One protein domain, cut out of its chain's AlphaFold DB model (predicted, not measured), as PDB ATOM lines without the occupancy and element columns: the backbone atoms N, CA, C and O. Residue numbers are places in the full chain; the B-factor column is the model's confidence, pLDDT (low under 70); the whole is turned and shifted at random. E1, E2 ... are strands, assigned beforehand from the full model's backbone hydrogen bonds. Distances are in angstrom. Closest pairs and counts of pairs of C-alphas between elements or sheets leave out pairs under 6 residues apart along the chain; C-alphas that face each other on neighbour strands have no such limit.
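Overview. This is residues 215 to 385 of the 385 residues of the protein "Bifunctional hemolysin/adenylate cyclase" of Streptomyces nojiriensis (UniProt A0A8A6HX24). With little regular structure, the chain winds in stacked turns, a solenoid with two walls: parallel sheets of seven short strands, E1 E4 E7 E9 E11 E13 E15 and E2 E5 E8 E10 E12 E14 E16, face to face as a sandwich. E3 and E6 form a small parallel sheet off to the side. The 171 printed residues, class all strand, hold sixteen named strands, E1 to E16 in order, covering 54 residues. The whole is compact, radius of gyration of the C-alphas 14.2 A, spanning 40 by 38 by 26 A.

Arrangement. E9, residues 306 to 311, and E11, residues 337 to 342, are parallel inner neighbours; N 307 and O 337, 2.9 A apart, are within hydrogen-bond range. In the facing sheet is E10, residues 315 to 317; its closest C-alpha to E9 is Val 316 to Gly 309, 7.1 A. E3, residues 237 to 239, and E6, residues 270 to 272, are parallel, with N 272 to O 238 2.9 A, within hydrogen-bond range.

Along the chain. E9 is 16.0 A long, E11 16.1 A. Their sheet also has E1, residues 218 to 220, E4, 246 to 248, E7, 278 to 280, E13, 355 to 357, and E15, 374 to 376. The other has E2, 227 to 229, E5, 256 to 258, E8, 287 to 289, E12, 346 to 348, E14, 365 to 367, and E16, 380 to 382. C-alpha 218 is at (-16.533, 16.018, 15.836), C-alpha 382 at (-15.118, 27.385, -15.205).

Size, cuts and confidence. The printed part has no cut. Links E5 to E6, E8 to E9 and E10 to E11 are long. Residue 385 has pLDDT under 70.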
ATOM      1  N   GLY A 215      -7.220  20.308  16.304       96.56
ATOM      2  CA  GLY A 215      -7.746  19.042  16.766       96.56
ATOM      3  C   GLY A 215      -8.048  18.036  15.675       96.56
ATOM      4  O   GLY A 215      -7.339  17.921  14.688       96.56
ATOM      5  N   SER A 216      -8.976  17.126  15.899       98.50
ATOM      6  CA  SER A 216      -9.551  16.285  14.838       98.50
ATOM      7  C   SER A 216     -10.935  15.947  15.323       98.50
ATOM      8  O   SER A 216     -11.180  14.867  15.873       98.50
ATOM      9  N   ASP A 217     -11.788  16.940  15.211       98.69
ATOM     10  CA  ASP A 217     -12.912  17.114  16.094       98.69
ATOM     11  C   ASP A 217     -14.185  16.579  15.458       98.69
ATOM     12  O   ASP A 217     -14.279  16.289  14.261       98.69
ATOM     13  N   VAL A 218     -15.196  16.377  16.293       98.88
ATOM     14  CA  VAL A 218     -16.533  16.018  15.836       98.88
ATOM     15  C   VAL A 218     -17.511  17.052  16.352       98.88
ATOM     16  O   VAL A 218     -17.857  17.031  17.534       98.88
ATOM     17  N   LEU A 219     -17.979  17.910  15.451       98.81
ATOM     18  CA  LEU A 219     -18.912  18.988  15.737       98.81
ATOM     19  C   LEU A 219     -20.250  18.657  15.078       98.81
ATOM     20  O   LEU A 219     -20.366  18.581  13.854       98.81
ATOM     21  N   LEU A 220     -21.254  18.418  15.912       98.75
ATOM     22  CA  LEU A 220     -22.620  18.127  15.501       98.75
ATOM     23  C   LEU A 220     -23.481  19.334  15.859       98.75
ATOM     24  O   LEU A 220     -23.651  19.625  17.039       98.75
ATOM     25  N   GLY A 221     -24.006  20.020  14.847       97.81
ATOM     26  CA  GLY A 221     -24.925  21.137  15.024       97.81
ATOM     27  C   GLY A 221     -26.225  20.672  15.663       97.81
ATOM     28  O   GLY A 221     -26.534  21.041  16.786       97.81
ATOM     29  N   GLY A 222     -26.906  19.738  14.997       97.50
ATOM     30  CA  GLY A 222     -28.265  19.359  15.366       97.50
ATOM     31  C   GLY A 222     -29.275  20.179  14.561       97.50
ATOM     32  O   GLY A 222     -28.947  20.568  13.448       97.50
ATOM     33  N   PRO A 223     -30.534  20.298  15.017       97.19
ATOM     34  CA  PRO A 223     -31.523  21.115  14.325       97.19
ATOM     35  C   PRO A 223     -31.481  22.595  14.707       97.19
ATOM     36  O   PRO A 223     -31.714  22.907  15.875       97.19
ATOM     37  N   GLY A 224     -31.391  23.491  13.728       96.50
ATOM     38  CA  GLY A 224     -31.265  24.925  13.966       96.50
ATOM     39  C   GLY A 224     -30.542  25.647  12.834       96.50
ATOM     40  O   GLY A 224     -30.593  25.224  11.686       96.50
ATOM     41  N   ALA A 225     -29.985  26.823  13.125       96.44
ATOM     42  CA  ALA A 225     -29.165  27.584  12.189       96.44
ATOM     43  C   ALA A 225     -27.750  27.777  12.753       96.44
ATOM     44  O   ALA A 225     -27.454  28.787  13.397       96.44
ATOM     45  N   GLU A 226     -26.866  26.823  12.482       97.31
ATOM     46  CA  GLU A 226     -25.582  26.698  13.167       97.31
ATOM     47  C   GLU A 226     -24.440  27.412  12.448       97.31
ATOM     48  O   GLU A 226     -24.398  27.564  11.222       97.31
ATOM     49  N   THR A 227     -23.461  27.842  13.238       98.00
ATOM     50  CA  THR A 227     -22.149  28.278  12.758       98.00
ATOM     51  C   THR A 227     -21.084  27.389  13.377       98.00
ATOM     52  O   THR A 227     -20.923  27.386  14.596       98.00
ATOM     53  N   ILE A 228     -20.349  26.661  12.542       98.62
ATOM     54  CA  ILE A 228     -19.343  25.692  12.978       98.62
ATOM     55  C   ILE A 228     -17.967  26.095  12.437       98.62
ATOM     56  O   ILE A 228     -17.816  26.442  11.265       98.62
ATOM     57  N   THR A 229     -16.956  26.070  13.298       98.50
ATOM     58  CA  THR A 229     -15.536  26.171  12.935       98.50
ATOM     59  C   THR A 229     -14.820  24.997  13.584       98.50
ATOM     60  O   THR A 229     -14.895  24.868  14.806       98.50
ATOM     61  N   GLY A 230     -14.205  24.125  12.785       98.12
ATOM     62  CA  GLY A 230     -13.683  22.853  13.283       98.12
ATOM     63  C   GLY A 230     -12.466  23.009  14.178       98.12
ATOM     64  O   GLY A 230     -12.369  22.230  15.102       98.12
ATOM     65  N   ASP A 231     -11.665  24.068  14.035       98.06
ATOM     66  CA  ASP A 231     -10.527  24.302  14.932       98.06
ATOM     67  C   ASP A 231     -10.626  25.648  15.704       98.06
ATOM     68  O   ASP A 231     -11.487  25.867  16.550       98.06
ATOM     69  N   SER A 232      -9.717  26.599  15.428       97.62
ATOM     70  CA  SER A 232      -9.490  27.828  16.181       97.62
ATOM     71  C   SER A 232     -10.042  29.075  15.486       97.62
ATOM     72  O   SER A 232      -9.861  29.301  14.286       97.62
ATOM     73  N   GLU A 233     -10.590  29.989  16.287       97.62
ATOM     74  CA  GLU A 233     -11.099  31.290  15.849       97.62
ATOM     75  C   GLU A 233     -10.289  32.418  16.499       97.62
ATOM     76  O   GLU A 233     -10.152  32.492  17.722       97.62
ATOM     77  N   ALA A 234      -9.780  33.366  15.704       97.12
ATOM     78  CA  ALA A 234      -9.013  34.483  16.252       97.12
ATOM     79  C   ALA A 234      -9.253  35.828  15.572       97.12
ATOM     80  O   ALA A 234      -9.303  35.960  14.354       97.12
ATOM     81  N   ALA A 235      -9.225  36.903  16.353       94.12
ATOM     82  CA  ALA A 235      -9.202  38.247  15.786       94.12
ATOM     83  C   ALA A 235      -7.865  38.621  15.111       94.12
ATOM     84  O   ALA A 235      -7.815  39.628  14.410       94.12
ATOM     85  N   GLN A 236      -6.753  37.915  15.346       94.31
ATOM     86  CA  GLN A 236      -5.466  38.195  14.683       94.31
ATOM     87  C   GLN A 236      -4.944  36.984  13.929       94.31
ATOM     88  O   GLN A 236      -4.929  36.995  12.708       94.31
ATOM     89  N   HIS A 237      -4.475  35.951  14.616       95.94
ATOM     90  CA  HIS A 237      -3.981  34.758  13.938       95.94
ATOM     91  C   HIS A 237      -4.558  33.520  14.596       95.94
ATOM     92  O   HIS A 237      -4.448  33.399  15.813       95.94
ATOM     93  N   ALA A 238      -5.129  32.639  13.786       96.81
ATOM     94  CA  ALA A 238      -5.505  31.288  14.168       96.81
ATOM     95  C   ALA A 238      -4.471  30.349  13.530       96.81
ATOM     96  O   ALA A 238      -4.253  30.405  12.316       96.81
ATOM     97  N   ILE A 239      -3.690  29.640  14.347       95.94
ATOM     98  CA  ILE A 239      -2.526  28.879  13.868       95.94
ATOM     99  C   ILE A 239      -2.439  27.523  14.563       95.94
ATOM    100  O   ILE A 239      -2.265  27.461  15.779       95.94
ATOM    101  N   GLY A 240      -2.376  26.469  13.766       94.81
ATOM    102  CA  GLY A 240      -2.346  25.088  14.219       94.81
ATOM    103  C   GLY A 240      -2.030  24.153  13.061       94.81
ATOM    104  O   GLY A 240      -1.455  24.568  12.050       94.81
ATOM    105  N   SER A 241      -2.316  22.866  13.236       93.31
ATOM    106  CA  SER A 241      -2.183  21.897  12.150       93.31
ATOM    107  C   SER A 241      -3.325  21.955  11.140       93.31
ATOM    108  O   SER A 241      -3.103  21.438  10.052       93.31
ATOM    109  N   GLY A 242      -4.447  22.617  11.437       91.94
ATOM    110  CA  GLY A 242      -5.737  22.176  10.904       91.94
ATOM    111  C   GLY A 242      -6.203  20.962  11.704       91.94
ATOM    112  O   GLY A 242      -5.492  20.573  12.629       91.94
ATOM    113  N   GLY A 243      -7.204  20.228  11.276       96.38
ATOM    114  CA  GLY A 243      -7.572  18.982  11.934       96.38
ATOM    115  C   GLY A 243      -7.661  17.815  10.985       96.38
ATOM    116  O   GLY A 243      -6.907  17.699  10.031       96.38
ATOM    117  N   ASN A 244      -8.503  16.841  11.284       98.38
ATOM    118  CA  ASN A 244      -9.311  16.228  10.236       98.38
ATOM    119  C   ASN A 244     -10.682  16.140  10.874       98.38
ATOM    120  O   ASN A 244     -10.950  15.212  11.649       98.38
ATOM    121  N   ASP A 245     -11.492  17.136  10.591       98.69
ATOM    122  CA  ASP A 245     -12.677  17.418  11.370       98.69
ATOM    123  C   ASP A 245     -13.906  16.820  10.698       98.69
ATOM    124  O   ASP A 245     -13.993  16.650   9.478       98.69
ATOM    125  N   LEU A 246     -14.880  16.435  11.514       98.81
ATOM    126  CA  LEU A 246     -16.211  16.063  11.066       98.81
ATOM    127  C   LEU A 246     -17.190  17.133  11.528       98.81
ATOM    128  O   LEU A 246     -17.519  17.201  12.712       98.81
ATOM    129  N   LEU A 247     -17.695  17.904  10.572       98.81
ATOM    130  CA  LEU A 247     -18.686  18.943  10.796       98.81
ATOM    131  C   LEU A 247     -20.004  18.478  10.177       98.81
ATOM    132  O   LEU A 247     -20.082  18.231   8.972       98.81
ATOM    133  N   ASP A 248     -21.033  18.328  11.001       98.69
ATOM    134  CA  ASP A 248     -22.378  17.937  10.577       98.69
ATOM    135  C   ASP A 248     -23.368  19.010  11.028       98.69
ATOM    136  O   ASP A 248     -23.626  19.153  12.223       98.69
ATOM    137  N   LEU A 249     -23.902  19.774  10.073       98.00
ATOM    138  CA  LEU A 249     -24.868  20.850  10.316       98.00
ATOM    139  C   LEU A 249     -26.289  20.323  10.579       98.00
ATOM    140  O   LEU A 249     -27.212  21.107  10.728       98.00
ATOM    141  N   GLY A 250     -26.499  19.006  10.624       96.38
ATOM    142  CA  GLY A 250     -27.823  18.436  10.840       96.38
ATOM    143  C   GLY A 250     -28.693  18.408   9.581       96.38
ATOM    144  O   GLY A 250     -28.302  18.779   8.480       96.38
ATOM    145  N   ALA A 251     -29.902  17.863   9.724       94.50
ATOM    146  CA  ALA A 251     -30.746  17.510   8.576       94.50
ATOM    147  C   ALA A 251     -31.455  18.711   7.928       94.50
ATOM    148  O   ALA A 251     -31.827  18.653   6.758       94.50
ATOM    149  N   ASP A 252     -31.723  19.746   8.708       93.62
ATOM    150  CA  ASP A 252     -32.186  21.065   8.289       93.62
ATOM    151  C   ASP A 252     -31.039  21.955   7.815       93.62
ATOM    152  O   ASP A 252     -31.298  22.883   7.047       93.62
ATOM    153  N   GLY A 253     -29.803  21.594   8.161       90.94
ATOM    154  CA  GLY A 253     -28.597  22.329   7.818       90.94
ATOM    155  C   GLY A 253     -28.432  23.559   8.688       90.94
ATOM    156  O   GLY A 253     -29.127  23.693   9.683       90.94
ATOM    157  N   GLY A 254     -27.543  24.467   8.293       93.69
ATOM    158  CA  GLY A 254     -27.179  25.601   9.138       93.69
ATOM    159  C   GLY A 254     -26.883  26.874   8.358       93.69
ATOM    160  O   GLY A 254     -27.448  27.141   7.300       93.69
ATOM    161  N   VAL A 255     -26.002  27.709   8.904       96.44
ATOM    162  CA  VAL A 255     -25.538  28.936   8.242       96.44
ATOM    163  C   VAL A 255     -24.198  28.700   7.559       96.44
ATOM    164  O   VAL A 255     -24.019  29.065   6.393       96.44
ATOM    165  N   SER A 256     -23.235  28.136   8.290       97.56
ATOM    166  CA  SER A 256     -21.895  27.911   7.756       97.56
ATOM    167  C   SER A 256     -21.086  26.883   8.532       97.56
ATOM    168  O   SER A 256     -21.173  26.829   9.758       97.56
ATOM    169  N   ALA A 257     -20.206  26.193   7.814       98.38
ATOM    170  CA  ALA A 257     -19.165  25.339   8.367       98.38
ATOM    171  C   ALA A 257     -17.819  25.667   7.708       98.38
ATOM    172  O   ALA A 257     -17.738  25.804   6.486       98.38
ATOM    173  N   ILE A 258     -16.781  25.808   8.528       98.31
ATOM    174  CA  ILE A 258     -15.389  25.991   8.104       98.31
ATOM    175  C   ILE A 258     -14.585  24.886   8.781       98.31
ATOM    176  O   ILE A 258     -14.651  24.812  10.009       98.31
ATOM    177  N   GLY A 259     -13.902  24.028   8.021       97.81
ATOM    178  CA  GLY A 259     -13.211  22.865   8.582       97.81
ATOM    179  C   GLY A 259     -12.114  23.274   9.550       97.81
ATOM    180  O   GLY A 259     -12.204  22.924  10.713       97.81
ATOM    181  N   ASP A 260     -11.207  24.164   9.161       97.56
ATOM    182  CA  ASP A 260     -10.081  24.512  10.030       97.56
ATOM    183  C   ASP A 260     -10.249  25.881  10.733       97.56
ATOM    184  O   ASP A 260     -11.217  26.200  11.427       97.56
ATOM    185  N   HIS A 261      -9.242  26.744  10.579       96.75
ATOM    186  CA  HIS A 261      -9.061  27.973  11.317       96.75
ATOM    187  C   HIS A 261      -9.762  29.159  10.661       96.75
ATOM    188  O   HIS A 261      -9.686  29.381   9.453       96.75
ATOM    189  N   THR A 262     -10.306  30.058  11.477       96.00
ATOM    190  CA  THR A 262     -10.921  31.297  10.986       96.00
ATOM    191  C   THR A 262     -10.355  32.526  11.673       96.00
ATOM    192  O   THR A 262     -10.038  32.528  12.867       96.00
ATOM    193  N   VAL A 263     -10.244  33.626  10.919       95.50
ATOM    194  CA  VAL A 263     -10.016  34.947  11.510       95.50
ATOM    195  C   VAL A 263     -11.201  35.882  11.333       95.50
ATOM    196  O   VAL A 263     -11.814  35.956  10.276       95.50
ATOM    197  N   THR A 264     -11.491  36.681  12.355       90.81
ATOM    198  CA  THR A 264     -12.669  37.572  12.358       90.81
ATOM    199  C   THR A 264     -12.353  39.027  12.020       90.81
ATOM    200  O   THR A 264     -13.258  39.832  11.795       90.81
ATOM    201  N   ASN A 265     -11.072  39.412  11.974       87.69
ATOM    202  CA  ASN A 265     -10.676  40.795  11.726       87.69
ATOM    203  C   ASN A 265     -10.299  41.047  10.254       87.69
ATOM    204  O   ASN A 265      -9.219  40.641   9.812       87.69
ATOM    205  N   PRO A 266     -11.088  41.845   9.514       82.25
ATOM    206  CA  PRO A 266     -10.792  42.167   8.119       82.25
ATOM    207  C   PRO A 266      -9.574  43.082   7.943       82.25
ATOM    208  O   PRO A 266      -9.070  43.232   6.832       82.25
ATOM    209  N   ALA A 267      -9.079  43.717   9.013       82.69
ATOM    210  CA  ALA A 267      -7.879  44.551   8.958       82.69
ATOM    211  C   ALA A 267      -6.574  43.738   8.854       82.69
ATOM    212  O   ALA A 267      -5.507  44.332   8.675       82.69
ATOM    213  N   GLY A 268      -6.652  42.409   8.951       71.56
ATOM    214  CA  GLY A 268      -5.537  41.500   8.736       71.56
ATOM    215  C   GLY A 268      -5.472  40.403   9.788       71.56
ATOM    216  O   GLY A 268      -5.757  40.629  10.963       71.56
ATOM    217  N   GLY A 269      -5.050  39.229   9.330       89.00
ATOM    218  CA  GLY A 269      -4.929  38.040  10.144       89.00
ATOM    219  C   GLY A 269      -4.708  36.797   9.298       89.00
ATOM    220  O   GLY A 269      -5.228  36.716   8.189       89.00
ATOM    221  N   ARG A 270      -3.904  35.855   9.787       93.81
ATOM    222  CA  ARG A 270      -3.644  34.597   9.073       93.81
ATOM    223  C   ARG A 270      -4.355  33.468   9.796       93.81
ATOM    224  O   ARG A 270      -4.204  33.366  11.011       93.81
ATOM    225  N   ALA A 271      -5.055  32.654   9.029       95.50
ATOM    226  CA  ALA A 271      -5.492  31.331   9.419       95.50
ATOM    227  C   ALA A 271      -4.521  30.348   8.743       95.50
ATOM    228  O   ALA A 271      -4.342  30.426   7.527       95.50
ATOM    229  N   ILE A 272      -3.751  29.589   9.528       94.12
ATOM    230  CA  ILE A 272      -2.697  28.696   9.013       94.12
ATOM    231  C   ILE A 272      -2.796  27.343   9.698       94.12
ATOM    232  O   ILE A 272      -2.513  27.245  10.889       94.12
ATOM    233  N   GLY A 273      -3.095  26.336   8.903       94.06
ATOM    234  CA  GLY A 273      -3.456  24.983   9.299       94.06
ATOM    235  C   GLY A 273      -4.278  24.422   8.143       94.06
ATOM    236  O   GLY A 273      -4.796  25.225   7.363       94.06
ATOM    237  N   ALA A 274      -4.243  23.110   7.946       95.88
ATOM    238  CA  ALA A 274      -5.053  22.454   6.934       95.88
ATOM    239  C   ALA A 274      -5.347  21.004   7.316       95.88
ATOM    240  O   ALA A 274      -4.401  20.245   7.591       95.88
ATOM    241  N   GLY A 275      -6.622  20.646   7.283       96.62
ATOM    242  CA  GLY A 275      -7.145  19.329   7.597       96.62
ATOM    243  C   GLY A 275      -7.523  18.504   6.376       96.62
ATOM    244  O   GLY A 275      -7.206  18.847   5.251       96.62
ATOM    245  N   ASN A 276      -8.070  17.309   6.574       98.44
ATOM    246  CA  ASN A 276      -8.816  16.618   5.513       98.44
ATOM    247  C   ASN A 276     -10.207  16.423   6.078       98.44
ATOM    248  O   ASN A 276     -10.500  15.407   6.725       98.44
ATOM    249  N   ASP A 277     -11.022  17.437   5.881       98.69
ATOM    250  CA  ASP A 277     -12.225  17.632   6.642       98.69
ATOM    251  C   ASP A 277     -13.405  17.016   5.918       98.69
ATOM    252  O   ASP A 277     -13.453  16.828   4.695       98.69
ATOM    253  N   ARG A 278     -14.380  16.614   6.718       98.81
ATOM    254  CA  ARG A 278     -15.634  16.073   6.242       98.81
ATOM    255  C   ARG A 278     -16.745  16.987   6.705       98.81
ATOM    256  O   ARG A 278     -17.119  16.961   7.874       98.81
ATOM    257  N   ILE A 279     -17.329  17.700   5.754       98.81
ATOM    258  CA  ILE A 279     -18.406  18.645   6.012       98.81
ATOM    259  C   ILE A 279     -19.698  18.111   5.400       98.81
ATOM    260  O   ILE A 279     -19.749  17.712   4.232       98.81
ATOM    261  N   ILE A 280     -20.737  18.063   6.222       98.69
ATOM    262  CA  ILE A 280     -22.075  17.605   5.864       98.69
ATOM    263  C   ILE A 280     -23.028  18.773   6.123       98.69
ATOM    264  O   ILE A 280     -23.286  19.119   7.275       98.69
ATOM    265  N   GLY A 281     -23.503  19.387   5.042       98.12
ATOM    266  CA  GLY A 281     -24.617  20.326   5.043       98.12
ATOM    267  C   GLY A 281     -25.965  19.620   5.166       98.12
ATOM    268  O   GLY A 281     -26.038  18.405   5.402       98.12
ATOM    269  N   GLY A 282     -27.039  20.391   5.036       97.12
ATOM    270  CA  GLY A 282     -28.389  19.932   5.321       97.12
ATOM    271  C   GLY A 282     -29.380  20.295   4.236       97.12
ATOM    272  O   GLY A 282     -29.293  19.773   3.132       97.12
ATOM    273  N   ALA A 283     -30.422  21.043   4.591       97.06
ATOM    274  CA  ALA A 283     -31.514  21.384   3.678       97.06
ATOM    275  C   ALA A 283     -31.670  22.898   3.456       97.06
ATOM    276  O   ALA A 283     -32.647  23.321   2.821       97.06
ATOM    277  N   SER A 284     -30.783  23.702   4.045       97.31
ATOM    278  CA  SER A 284     -30.783  25.158   3.981       97.31
ATOM    279  C   SER A 284     -29.745  25.646   2.968       97.31
ATOM    280  O   SER A 284     -29.008  24.879   2.380       97.31
ATOM    281  N   ASP A 285     -29.728  26.952   2.697       97.44
ATOM    282  CA  ASP A 285     -28.692  27.533   1.842       97.44
ATOM    283  C   ASP A 285     -27.429  27.775   2.690       97.44
ATOM    284  O   ASP A 285     -27.395  28.731   3.480       97.44
ATOM    285  N   GLU A 286     -26.388  26.965   2.514       97.62
ATOM    286  CA  GLU A 286     -25.220  26.964   3.397       97.62
ATOM    287  C   GLU A 286     -23.946  27.533   2.766       97.62
ATOM    288  O   GLU A 286     -23.777  27.674   1.550       97.62
ATOM    289  N   PHE A 287     -23.016  27.926   3.637       98.00
ATOM    290  CA  PHE A 287     -21.665  28.326   3.267       98.00
ATOM    291  C   PHE A 287     -20.651  27.353   3.864       98.00
ATOM    292  O   PHE A 287     -20.411  27.372   5.071       98.00
ATOM    293  N   LEU A 288     -20.072  26.511   3.012       98.56
ATOM    294  CA  LEU A 288     -19.205  25.405   3.406       98.56
ATOM    295  C   LEU A 288     -17.799  25.632   2.855       98.56
ATOM    296  O   LEU A 288     -17.636  25.959   1.678       98.56
ATOM    297  N   VAL A 289     -16.795  25.478   3.711       98.44
ATOM    298  CA  VAL A 289     -15.385  25.737   3.401       98.44
ATOM    299  C   VAL A 289     -14.571  24.600   3.990       98.44
ATOM    300  O   VAL A 289     -14.669  24.392   5.197       98.44
ATOM    301  N   GLY A 290     -13.807  23.884   3.167       97.69
ATOM    302  CA  GLY A 290     -12.987  22.767   3.632       97.69
ATOM    303  C   GLY A 290     -11.904  23.239   4.585       97.69
ATOM    304  O   GLY A 290     -11.999  22.940   5.759       97.69
ATOM    305  N   ASP A 291     -10.993  24.109   4.144       96.75
ATOM    306  CA  ASP A 291      -9.927  24.577   5.040       96.75
ATOM    307  C   ASP A 291     -10.306  25.827   5.884       96.75
ATOM    308  O   ASP A 291     -11.249  25.864   6.669       96.75
ATOM    309  N   SER A 292      -9.531  26.910   5.741       96.12
ATOM    310  CA  SER A 292      -9.493  28.059   6.633       96.12
ATOM    311  C   SER A 292     -10.110  29.333   6.035       96.12
ATOM    312  O   SER A 292     -10.120  29.570   4.826       96.12
ATOM    313  N   GLY A 293     -10.515  30.263   6.902       95.69
ATOM    314  CA  GLY A 293     -10.962  31.612   6.537       95.69
ATOM    315  C   GLY A 293      -9.946  32.716   6.876       95.69
ATOM    316  O   GLY A 293     -10.130  33.407   7.884       95.69
ATOM    317  N   PRO A 294      -8.861  32.933   6.098       95.00
ATOM    318  CA  PRO A 294      -7.877  33.986   6.360       95.00
ATOM    319  C   PRO A 294      -8.294  35.380   5.841       95.00
ATOM    320  O   PRO A 294      -8.864  35.543   4.764       95.00
ATOM    321  N   ALA A 295      -7.859  36.442   6.532       92.88
ATOM    322  CA  ALA A 295      -7.876  37.812   5.995       92.88
ATOM    323  C   ALA A 295      -6.618  38.126   5.161       92.88
ATOM    324  O   ALA A 295      -6.644  38.918   4.218       92.88
ATOM    325  N   ASP A 296      -5.482  37.538   5.544       91.75
ATOM    326  CA  ASP A 296      -4.194  37.618   4.865       91.75
ATOM    327  C   ASP A 296      -3.844  36.255   4.271       91.75
ATOM    328  O   ASP A 296      -3.257  35.403   4.932       91.75
ATOM    329  N   ALA A 297      -4.153  36.082   2.989       89.62
ATOM    330  CA  ALA A 297      -3.925  34.840   2.254       89.62
ATOM    331  C   ALA A 297      -2.441  34.549   1.924       89.62
ATOM    332  O   ALA A 297      -2.120  33.733   1.056       89.62
ATOM    333  N   ARG A 298      -1.486  35.241   2.562       87.69
ATOM    334  CA  ARG A 298      -0.053  34.962   2.401       87.69
ATOM    335  C   ARG A 298       0.361  33.794   3.289       87.69
ATOM    336  O   ARG A 298       0.659  33.981   4.470       87.69
ATOM    337  N   GLY A 299       0.524  32.636   2.659       84.25
ATOM    338  CA  GLY A 299       0.986  31.418   3.324       84.25
ATOM    339  C   GLY A 299      -0.164  30.647   3.954       84.25
ATOM    340  O   GLY A 299      -0.135  30.420   5.158       84.25
ATOM    341  N   THR A 300      -1.146  30.290   3.126       90.75
ATOM    342  CA  THR A 300      -2.195  29.322   3.451       90.75
ATOM    343  C   THR A 300      -1.664  27.895   3.315       90.75
ATOM    344  O   THR A 300      -0.636  27.660   2.662       90.75
ATOM    345  N   ALA A 301      -2.344  26.961   3.964       94.88
ATOM    346  CA  ALA A 301      -2.219  25.527   3.748       94.88
ATOM    347  C   ALA A 301      -3.571  25.020   3.233       94.88
ATOM    348  O   ALA A 301      -4.553  25.736   3.387       94.88
ATOM    349  N   ALA A 302      -3.577  23.861   2.584       95.81
ATOM    350  CA  ALA A 302      -4.802  23.212   2.150       95.81
ATOM    351  C   ALA A 302      -4.657  21.693   2.248       95.81
ATOM    352  O   ALA A 302      -3.544  21.184   2.015       95.81
ATOM    353  N   GLY A 303      -5.723  20.989   2.604       97.25
ATOM    354  CA  GLY A 303      -5.793  19.534   2.590       97.25
ATOM    355  C   GLY A 303      -7.011  19.037   1.825       97.25
ATOM    356  O   GLY A 303      -7.584  19.779   1.058       97.25
ATOM    357  N   ASN A 304      -7.242  17.724   1.824       98.31
ATOM    358  CA  ASN A 304      -8.158  17.107   0.859       98.31
ATOM    359  C   ASN A 304      -9.523  16.893   1.496       98.31
ATOM    360  O   ASN A 304      -9.707  15.930   2.251       98.31
ATOM    361  N   ASP A 305     -10.478  17.719   1.118       98.69
ATOM    362  CA  ASP A 305     -11.740  17.790   1.830       98.69
ATOM    363  C   ASP A 305     -12.841  16.996   1.132       98.69
ATOM    364  O   ASP A 305     -12.811  16.687  -0.063       98.69
ATOM    365  N   THR A 306     -13.831  16.582   1.913       98.81
ATOM    366  CA  THR A 306     -15.060  15.968   1.414       98.81
ATOM    367  C   THR A 306     -16.246  16.764   1.918       98.81
ATOM    368  O   THR A 306     -16.605  16.672   3.092       98.81
ATOM    369  N   ILE A 307     -16.897  17.483   1.009       98.75
ATOM    370  CA  ILE A 307     -17.997  18.384   1.333       98.75
ATOM    371  C   ILE A 307     -19.251  17.959   0.576       98.75
ATOM    372  O   ILE A 307     -19.215  17.723  -0.632       98.75
ATOM    373  N   SER A 308     -20.358  17.859   1.305       98.31
ATOM    374  CA  SER A 308     -21.696  17.623   0.767       98.31
ATOM    375  C   SER A 308     -22.594  18.780   1.186       98.31
ATOM    376  O   SER A 308     -22.829  18.911   2.382       98.31
ATOM    377  N   GLY A 309     -23.100  19.570   0.237       97.38
ATOM    378  CA  GLY A 309     -24.067  20.650   0.474       97.38
ATOM    379  C   GLY A 309     -25.407  20.105   0.954       97.38
ATOM    380  O   GLY A 309     -25.852  20.412   2.048       97.38
ATOM    381  N   GLY A 310     -25.943  19.115   0.241       97.00
ATOM    382  CA  GLY A 310     -27.178  18.451   0.643       97.00
ATOM    383  C   GLY A 310     -28.337  18.947  -0.202       97.00
ATOM    384  O   GLY A 310     -28.423  18.576  -1.366       97.00
ATOM    385  N   ALA A 311     -29.276  19.678   0.374       96.62
ATOM    386  CA  ALA A 311     -30.291  20.409  -0.367       96.62
ATOM    387  C   ALA A 311     -30.195  21.889  -0.004       96.62
ATOM    388  O   ALA A 311     -29.908  22.202   1.138       96.62
ATOM    389  N   GLY A 312     -30.542  22.783  -0.923       96.06
ATOM    390  CA  GLY A 312     -30.330  24.211  -0.718       96.06
ATOM    391  C   GLY A 312     -29.628  24.835  -1.909       96.06
ATOM    392  O   GLY A 312     -29.463  24.215  -2.948       96.06
ATOM    393  N   ASN A 313     -29.316  26.119  -1.823       97.12
ATOM    394  CA  ASN A 313     -28.472  26.800  -2.796       97.12
ATOM    395  C   ASN A 313     -27.139  27.104  -2.125       97.12
ATOM    396  O   ASN A 313     -26.951  28.182  -1.540       97.12
ATOM    397  N   ASP A 314     -26.228  26.150  -2.213       97.44
ATOM    398  CA  ASP A 314     -25.035  26.131  -1.392       97.44
ATOM    399  C   ASP A 314     -23.873  26.864  -2.048       97.44
ATOM    400  O   ASP A 314     -23.720  26.963  -3.273       97.44
ATOM    401  N   ARG A 315     -23.012  27.418  -1.198       97.69
ATOM    402  CA  ARG A 315     -21.710  27.953  -1.589       97.69
ATOM    403  C   ARG A 315     -20.637  27.093  -0.957       97.69
ATOM    404  O   ARG A 315     -20.364  27.232   0.231       97.69
ATOM    405  N   VAL A 316     -20.021  26.261  -1.784       98.25
ATOM    406  CA  VAL A 316     -19.028  25.272  -1.379       98.25
ATOM    407  C   VAL A 316     -17.653  25.675  -1.898       98.25
ATOM    408  O   VAL A 316     -17.466  25.897  -3.097       98.25
ATOM    409  N   PHE A 317     -16.693  25.757  -0.987       98.31
ATOM    410  CA  PHE A 317     -15.281  25.975  -1.261       98.31
ATOM    411  C   PHE A 317     -14.509  24.756  -0.758       98.31
ATOM    412  O   PHE A 317     -14.686  24.384   0.398       98.31
ATOM    413  N   GLY A 318     -13.712  24.127  -1.623       97.19
ATOM    414  CA  GLY A 318     -12.808  23.049  -1.217       97.19
ATOM    415  C   GLY A 318     -11.731  23.612  -0.307       97.19
ATOM    416  O   GLY A 318     -11.717  23.335   0.878       97.19
ATOM    417  N   ASP A 319     -10.966  24.566  -0.818       96.38
ATOM    418  CA  ASP A 319      -9.926  25.205  -0.024       96.38
ATOM    419  C   ASP A 319     -10.396  26.423   0.799       96.38
ATOM    420  O   ASP A 319     -11.550  26.857   0.817       96.38
ATOM    421  N   ASN A 320      -9.403  27.077   1.399       95.12
ATOM    422  CA  ASN A 320      -9.473  28.399   2.010       95.12
ATOM    423  C   ASN A 320     -10.352  29.425   1.271       95.12
ATOM    424  O   ASN A 320     -10.236  29.630   0.058       95.12
ATOM    425  N   VAL A 321     -11.064  30.250   2.039       95.44
ATOM    426  CA  VAL A 321     -11.928  31.322   1.521       95.44
ATOM    427  C   VAL A 321     -11.551  32.699   2.064       95.44
ATOM    428  O   VAL A 321     -11.054  32.853   3.181       95.44
ATOM    429  N   ASP A 322     -11.798  33.751   1.283       90.88
ATOM    430  CA  ASP A 322     -11.694  35.111   1.799       90.88
ATOM    431  C   ASP A 322     -12.820  35.431   2.796       90.88
ATOM    432  O   ASP A 322     -13.911  34.866   2.756       90.88
ATOM    433  N   LEU A 323     -12.602  36.417   3.670       85.81
ATOM    434  CA  LEU A 323     -13.608  36.813   4.670       85.81
ATOM    435  C   LEU A 323     -14.918  37.363   4.084       85.81
ATOM    436  O   LEU A 323     -15.845  37.671   4.832       85.81
ATOM    437  N   THR A 324     -14.989  37.577   2.769       84.62
ATOM    438  CA  THR A 324     -16.234  37.993   2.116       84.62
ATOM    439  C   THR A 324     -17.071  36.802   1.660       84.62
ATOM    440  O   THR A 324     -18.230  37.001   1.298       84.62
ATOM    441  N   GLY A 325     -16.504  35.592   1.674       85.88
ATOM    442  CA  GLY A 325     -17.145  34.375   1.193       85.88
ATOM    443  C   GLY A 325     -17.400  34.393  -0.312       85.88
ATOM    444  O   GLY A 325     -18.382  33.807  -0.769       85.88
ATOM    445  N   THR A 326     -16.589  35.132  -1.084       86.56
ATOM    446  CA  THR A 326     -16.812  35.309  -2.536       86.56
ATOM    447  C   THR A 326     -15.717  34.714  -3.415       86.56
ATOM    448  O   THR A 326     -15.951  34.424  -4.599       86.56
ATOM    449  N   ALA A 327     -14.523  34.503  -2.865       90.69
ATOM    450  CA  ALA A 327     -13.383  33.978  -3.597       90.69
ATOM    451  C   ALA A 327     -12.498  33.112  -2.706       90.69
ATOM    452  O   ALA A 327     -12.329  33.408  -1.524       90.69
ATOM    453  N   SER A 328     -11.895  32.096  -3.315       93.19
ATOM    454  CA  SER A 328     -10.875  31.273  -2.685       93.19
ATOM    455  C   SER A 328      -9.660  32.130  -2.321       93.19
ATOM    456  O   SER A 328      -9.310  33.098  -3.016       93.19
ATOM    457  N   ALA A 329      -9.023  31.804  -1.205       92.12
ATOM    458  CA  ALA A 329      -7.950  32.584  -0.619       92.12
ATOM    459  C   ALA A 329      -6.601  31.864  -0.720       92.12
ATOM    460  O   ALA A 329      -6.351  30.834  -0.111       92.12
ATOM    461  N   GLY A 330      -5.650  32.498  -1.404       90.38
ATOM    462  CA  GLY A 330      -4.264  32.035  -1.435       90.38
ATOM    463  C   GLY A 330      -3.963  31.198  -2.671       90.38
ATOM    464  O   GLY A 330      -4.481  31.472  -3.749       90.38
ATOM    465  N   THR A 331      -3.010  30.274  -2.546       90.25
ATOM    466  CA  THR A 331      -2.553  29.420  -3.660       90.25
ATOM    467  C   THR A 331      -2.280  27.976  -3.240       90.25
ATOM    468  O   THR A 331      -1.697  27.229  -4.024       90.25
ATOM    469  N   ALA A 332      -2.547  27.629  -1.979       92.19
ATOM    470  CA  ALA A 332      -2.563  26.234  -1.554       92.19
ATOM    471  C   ALA A 332      -3.805  25.561  -2.157       92.19
ATOM    472  O   ALA A 332      -4.749  26.281  -2.468       92.19
ATOM    473  N   GLY A 333      -3.734  24.248  -2.384       92.56
ATOM    474  CA  GLY A 333      -4.861  23.474  -2.894       92.56
ATOM    475  C   GLY A 333      -4.843  22.019  -2.448       92.56
ATOM    476  O   GLY A 333      -3.783  21.377  -2.535       92.56
ATOM    477  N   GLY A 334      -6.000  21.552  -1.998       96.06
ATOM    478  CA  GLY A 334      -6.415  20.188  -1.709       96.06
ATOM    479  C   GLY A 334      -6.923  19.435  -2.928       96.06
ATOM    480  O   GLY A 334      -7.261  20.034  -3.933       96.06
ATOM    481  N   ALA A 335      -6.907  18.102  -2.899       97.81
ATOM    482  CA  ALA A 335      -7.588  17.295  -3.910       97.81
ATOM    483  C   ALA A 335      -8.995  16.942  -3.417       97.81
ATOM    484  O   ALA A 335      -9.188  15.886  -2.799       97.81
ATOM    485  N   ASP A 336      -9.957  17.809  -3.704       98.44
ATOM    486  CA  ASP A 336     -11.230  17.834  -2.987       98.44
ATOM    487  C   ASP A 336     -12.327  17.019  -3.664       98.44
ATOM    488  O   ASP A 336     -12.337  16.778  -4.878       98.44
ATOM    489  N   PHE A 337     -13.296  16.600  -2.856       98.56
ATOM    490  CA  PHE A 337     -14.559  16.042  -3.308       98.56
ATOM    491  C   PHE A 337     -15.702  16.955  -2.874       98.56
ATOM    492  O   PHE A 337     -16.067  16.985  -1.699       98.56
ATOM    493  N   LEU A 338     -16.289  17.659  -3.838       98.56
ATOM    494  CA  LEU A 338     -17.389  18.592  -3.624       98.56
ATOM    495  C   LEU A 338     -18.667  18.054  -4.270       98.56
ATOM    496  O   LEU A 338     -18.690  17.768  -5.470       98.56
ATOM    497  N   ASP A 339     -19.731  17.942  -3.487       98.31
ATOM    498  CA  ASP A 339     -21.080  17.593  -3.936       98.31
ATOM    499  C   ASP A 339     -22.033  18.713  -3.509       98.31
ATOM    500  O   ASP A 339     -22.176  18.949  -2.313       98.31
ATOM    501  N   GLY A 340     -22.626  19.437  -4.464       97.19
ATOM    502  CA  GLY A 340     -23.612  20.492  -4.192       97.19
ATOM    503  C   GLY A 340     -24.906  19.880  -3.671       97.19
ATOM    504  O   GLY A 340     -25.282  20.080  -2.522       97.19
ATOM    505  N   GLY A 341     -25.478  18.970  -4.456       97.00
ATOM    506  CA  GLY A 341     -26.672  18.226  -4.094       97.00
ATOM    507  C   GLY A 341     -27.922  18.790  -4.769       97.00
ATOM    508  O   GLY A 341     -27.947  18.993  -5.978       97.00
ATOM    509  N   GLU A 342     -29.037  18.881  -4.053       96.88
ATOM    510  CA  GLU A 342     -30.287  19.408  -4.605       96.88
ATOM    511  C   GLU A 342     -30.343  20.936  -4.504       96.88
ATOM    512  O   GLU A 342     -30.472  21.466  -3.411       96.88
ATOM    513  N   GLY A 343     -30.461  21.633  -5.631       95.94
ATOM    514  CA  GLY A 343     -30.718  23.071  -5.676       95.94
ATOM    515  C   GLY A 343     -29.720  23.789  -6.573       95.94
ATOM    516  O   GLY A 343     -29.265  23.210  -7.548       95.94
ATOM    517  N   ILE A 344     -29.513  25.094  -6.375       97.25
ATOM    518  CA  ILE A 344     -28.654  25.898  -7.260       97.25
ATOM    519  C   ILE A 344     -27.338  26.199  -6.563       97.25
ATOM    520  O   ILE A 344     -27.230  27.197  -5.843       97.25
ATOM    521  N   ASP A 345     -26.320  25.416  -6.884       97.44
ATOM    522  CA  ASP A 345     -25.087  25.427  -6.115       97.44
ATOM    523  C   ASP A 345     -23.953  26.171  -6.819       97.44
ATOM    524  O   ASP A 345     -23.874  26.296  -8.048       97.44
ATOM    525  N   THR A 346     -23.043  26.711  -6.012       97.19
ATOM    526  CA  THR A 346     -21.769  27.267  -6.465       97.19
ATOM    527  C   THR A 346     -20.630  26.529  -5.789       97.19
ATOM    528  O   THR A 346     -20.448  26.650  -4.581       97.19
ATOM    529  N   LEU A 347     -19.838  25.816  -6.586       97.62
ATOM    530  CA  LEU A 347     -18.705  25.023  -6.129       97.62
ATOM    531  C   LEU A 347     -17.410  25.643  -6.656       97.62
ATOM    532  O   LEU A 347     -17.288  25.910  -7.855       97.62
ATOM    533  N   LYS A 348     -16.443  25.847  -5.765       97.56
ATOM    534  CA  LYS A 348     -15.091  26.322  -6.072       97.56
ATOM    535  C   LYS A 348     -14.087  25.379  -5.440       97.56
ATOM    536  O   LYS A 348     -14.004  25.333  -4.220       97.56
ATOM    537  N   ALA A 349     -13.384  24.610  -6.260       95.25
ATOM    538  CA  ALA A 349     -12.530  23.555  -5.733       95.25
ATOM    539  C   ALA A 349     -11.205  24.101  -5.206       95.25
ATOM    540  O   ALA A 349     -10.991  24.087  -4.003       95.25
ATOM    541  N   GLY A 350     -10.382  24.682  -6.075       94.44
ATOM    542  CA  GLY A 350      -9.040  25.070  -5.675       94.44
ATOM    543  C   GLY A 350      -8.059  25.009  -6.831       94.44
ATOM    544  O   GLY A 350      -8.459  24.842  -7.973       94.44
ATOM    545  N   PRO A 351      -6.748  25.184  -6.613       92.19
ATOM    546  CA  PRO A 351      -5.740  25.052  -7.657       92.19
ATOM    547  C   PRO A 351      -5.233  23.610  -7.876       92.19
ATOM    548  O   PRO A 351      -4.243  23.448  -8.609       92.19
ATOM    549  N   ALA A 352      -5.806  22.595  -7.218       95.12
ATOM    550  CA  ALA A 352      -5.265  21.240  -7.182       95.12
ATOM    551  C   ALA A 352      -5.904  20.260  -8.178       95.12
ATOM    552  O   ALA A 352      -5.445  20.227  -9.317       95.12
ATOM    553  N   GLY A 353      -6.756  19.319  -7.801       96.19
ATOM    554  CA  GLY A 353      -7.120  18.239  -8.715       96.19
ATOM    555  C   GLY A 353      -8.345  17.518  -8.233       96.19
ATOM    556  O   GLY A 353      -8.229  16.498  -7.550       96.19
ATOM    557  N   ASP A 354      -9.490  18.044  -8.644       97.81
ATOM    558  CA  ASP A 354     -10.683  17.934  -7.815       97.81
ATOM    559  C   ASP A 354     -11.809  17.162  -8.488       97.81
ATOM    560  O   ASP A 354     -11.844  16.945  -9.708       97.81
ATOM    561  N   PHE A 355     -12.759  16.728  -7.672       98.12
ATOM    562  CA  PHE A 355     -14.006  16.141  -8.117       98.12
ATOM    563  C   PHE A 355     -15.171  17.017  -7.674       98.12
ATOM    564  O   PHE A 355     -15.388  17.209  -6.484       98.12
ATOM    565  N   LEU A 356     -15.951  17.498  -8.637       98.06
ATOM    566  CA  LEU A 356     -17.122  18.327  -8.399       98.06
ATOM    567  C   LEU A 356     -18.374  17.619  -8.919       98.06
ATOM    568  O   LEU A 356     -18.397  17.079 -10.031       98.06
ATOM    569  N   THR A 357     -19.452  17.645  -8.151       97.44
ATOM    570  CA  THR A 357     -20.789  17.300  -8.628       97.44
ATOM    571  C   THR A 357     -21.748  18.411  -8.254       97.44
ATOM    572  O   THR A 357     -21.859  18.720  -7.081       97.44
ATOM    573  N   GLY A 358     -22.398  19.031  -9.244       95.12
ATOM    574  CA  GLY A 358     -23.431  20.043  -8.989       95.12
ATOM    575  C   GLY A 358     -24.648  19.378  -8.363       95.12
ATOM    576  O   GLY A 358     -24.924  19.586  -7.196       95.12
ATOM    577  N   GLY A 359     -25.240  18.425  -9.078       93.75
ATOM    578  CA  GLY A 359     -26.267  17.552  -8.524       93.75
ATOM    579  C   GLY A 359     -27.358  17.238  -9.540       93.75
ATOM    580  O   GLY A 359     -27.124  17.307 -10.753       93.75
ATOM    581  N   PRO A 360     -28.537  16.766  -9.094       90.06
ATOM    582  CA  PRO A 360     -29.636  16.446  -9.994       90.06
ATOM    583  C   PRO A 360     -30.494  17.650 -10.426       90.06
ATOM    584  O   PRO A 360     -31.141  17.534 -11.472       90.06
ATOM    585  N   ASP A 361     -30.545  18.751  -9.661       83.12
ATOM    586  CA  ASP A 361     -31.637  19.738  -9.742       83.12
ATOM    587  C   ASP A 361     -31.208  21.216  -9.607       83.12
ATOM    588  O   ASP A 361     -31.456  21.840  -8.589       83.12
ATOM    589  N   GLY A 362     -30.754  21.858 -10.682       73.56
ATOM    590  CA  GLY A 362     -30.479  23.304 -10.697       73.56
ATOM    591  C   GLY A 362     -29.579  23.661 -11.871       73.56
ATOM    592  O   GLY A 362     -29.201  22.765 -12.616       73.56
ATOM    593  N   PRO A 363     -29.321  24.943 -12.190       92.69
ATOM    594  CA  PRO A 363     -28.134  25.291 -12.946       92.69
ATOM    595  C   PRO A 363     -26.959  25.498 -11.992       92.69
ATOM    596  O   PRO A 363     -26.762  26.613 -11.508       92.69
ATOM    597  N   ASP A 364     -26.155  24.463 -11.804       96.06
ATOM    598  CA  ASP A 364     -25.019  24.502 -10.890       96.06
ATOM    599  C   ASP A 364     -23.801  25.142 -11.552       96.06
ATOM    600  O   ASP A 364     -23.528  24.975 -12.753       96.06
ATOM    601  N   ALA A 365     -23.067  25.925 -10.765       96.81
ATOM    602  CA  ALA A 365     -21.853  26.604 -11.179       96.81
ATOM    603  C   ALA A 365     -20.636  25.941 -10.538       96.81
ATOM    604  O   ALA A 365     -20.329  26.179  -9.375       96.81
ATOM    605  N   CYS A 366     -19.916  25.155 -11.333       97.38
ATOM    606  CA  CYS A 366     -18.721  24.443 -10.900       97.38
ATOM    607  C   CYS A 366     -17.479  25.117 -11.486       97.38
ATOM    608  O   CYS A 366     -17.282  25.145 -12.708       97.38
ATOM    609  N   ASP A 367     -16.648  25.672 -10.612       96.88
ATOM    610  CA  ASP A 367     -15.353  26.249 -10.943       96.88
ATOM    611  C   ASP A 367     -14.249  25.367 -10.358       96.88
ATOM    612  O   ASP A 367     -14.048  25.324  -9.146       96.88
ATOM    613  N   GLY A 368     -13.535  24.653 -11.229       94.44
ATOM    614  CA  GLY A 368     -12.338  23.917 -10.822       94.44
ATOM    615  C   GLY A 368     -11.163  24.837 -10.498       94.44
ATOM    616  O   GLY A 368     -10.159  24.348 -10.033       94.44
ATOM    617  N   GLU A 369     -11.269  26.148 -10.768       93.50
ATOM    618  CA  GLU A 369     -10.250  27.195 -10.606       93.50
ATOM    619  C   GLU A 369      -8.903  26.908 -11.300       93.50
ATOM    620  O   GLU A 369      -8.583  27.540 -12.319       93.50
ATOM    621  N   GLY A 370      -8.100  25.971 -10.806       91.31
ATOM    622  CA  GLY A 370      -6.914  25.478 -11.494       91.31
ATOM    623  C   GLY A 370      -6.645  24.023 -11.154       91.31
ATOM    624  O   GLY A 370      -7.044  23.557 -10.110       91.31
ATOM    625  N   GLY A 371      -5.906  23.318 -12.008       91.25
ATOM    626  CA  GLY A 371      -5.666  21.905 -11.748       91.25
ATOM    627  C   GLY A 371      -6.020  21.006 -12.909       91.25
ATOM    628  O   GLY A 371      -5.888  21.376 -14.081       91.25
ATOM    629  N   THR A 372      -6.374  19.768 -12.586       94.06
ATOM    630  CA  THR A 372      -6.973  18.823 -13.530       94.06
ATOM    631  C   THR A 372      -8.154  18.168 -12.852       94.06
ATOM    632  O   THR A 372      -8.002  17.137 -12.196       94.06
ATOM    633  N   ASP A 373      -9.316  18.750 -13.095       96.12
ATOM    634  CA  ASP A 373     -10.497  18.459 -12.295       96.12
ATOM    635  C   ASP A 373     -11.564  17.779 -13.146       96.12
ATOM    636  O   ASP A 373     -11.546  17.778 -14.388       96.12
ATOM    637  N   PHE A 374     -12.490  17.137 -12.455       96.31
ATOM    638  CA  PHE A 374     -13.585  16.399 -13.045       96.31
ATOM    639  C   PHE A 374     -14.898  16.902 -12.464       96.31
ATOM    640  O   PHE A 374     -15.110  16.808 -11.262       96.31
ATOM    641  N   ALA A 375     -15.798  17.373 -13.328       95.62
ATOM    642  CA  ALA A 375     -17.126  17.804 -12.913       95.62
ATOM    643  C   ALA A 375     -18.241  17.001 -13.585       95.62
ATOM    644  O   ALA A 375     -18.200  16.726 -14.793       95.62
ATOM    645  N   THR A 376     -19.274  16.669 -12.813       95.25
ATOM    646  CA  THR A 376     -20.518  16.060 -13.299       95.25
ATOM    647  C   THR A 376     -21.744  16.816 -12.817       95.25
ATOM    648  O   THR A 376     -21.730  17.384 -11.741       95.25
ATOM    649  N   GLY A 377     -22.819  16.814 -13.613       93.06
ATOM    650  CA  GLY A 377     -24.070  17.465 -13.206       93.06
ATOM    651  C   GLY A 377     -23.917  18.965 -12.949       93.06
ATOM    652  O   GLY A 377     -24.486  19.447 -11.994       93.06
ATOM    653  N   CYS A 378     -23.100  19.659 -13.749       93.88
ATOM    654  CA  CYS A 378     -22.906  21.104 -13.652       93.88
ATOM    655  C   CYS A 378     -23.273  21.779 -14.982       93.88
ATOM    656  O   CYS A 378     -22.779  21.390 -16.050       93.88
ATOM    657  N   GLU A 379     -24.104  22.815 -14.934       94.62
ATOM    658  CA  GLU A 379     -24.603  23.548 -16.102       94.62
ATOM    659  C   GLU A 379     -23.660  24.674 -16.520       94.62
ATOM    660  O   GLU A 379     -23.575  25.008 -17.709       94.62
ATOM    661  N   THR A 380     -22.948  25.259 -15.555       93.31
ATOM    662  CA  THR A 380     -21.930  26.284 -15.780       93.31
ATOM    663  C   THR A 380     -20.579  25.769 -15.311       93.31
ATOM    664  O   THR A 380     -20.420  25.400 -14.156       93.31
ATOM    665  N   LEU A 381     -19.599  25.773 -16.219       92.00
ATOM    666  CA  LEU A 381     -18.243  25.304 -15.951       92.00
ATOM    667  C   LEU A 381     -17.223  26.432 -16.123       92.00
ATOM    668  O   LEU A 381     -17.230  27.133 -17.142       92.00
ATOM    669  N   ALA A 382     -16.320  26.557 -15.157       93.25
ATOM    670  CA  ALA A 382     -15.118  27.385 -15.205       93.25
ATOM    671  C   ALA A 382     -13.921  26.578 -14.669       93.25
ATOM    672  O   ALA A 382     -14.113  25.590 -13.978       93.25
ATOM    673  N   GLY A 383     -12.693  26.909 -15.077       81.81
ATOM    674  CA  GLY A 383     -11.490  26.206 -14.590       81.81
ATOM    675  C   GLY A 383     -11.265  24.774 -15.112       81.81
ATOM    676  O   GLY A 383     -10.175  24.251 -14.939       81.81
ATOM    677  N   LEU A 384     -12.221  24.170 -15.831       79.81
ATOM    678  CA  LEU A 384     -12.181  22.758 -16.254       79.81
ATOM    679  C   LEU A 384     -11.723  22.534 -17.718       79.81
ATOM    680  O   LEU A 384     -11.937  23.414 -18.564       79.81
ATOM    681  N   PRO A 385     -11.112  21.369 -18.047       62.53
ATOM    682  CA  PRO A 385     -10.621  21.028 -19.394       62.53
ATOM    683  C   PRO A 385     -11.684  20.735 -20.468       62.53
ATOM    684  O   PRO A 385     -12.810  20.298 -20.141       62.53
TER     685      PRO A 385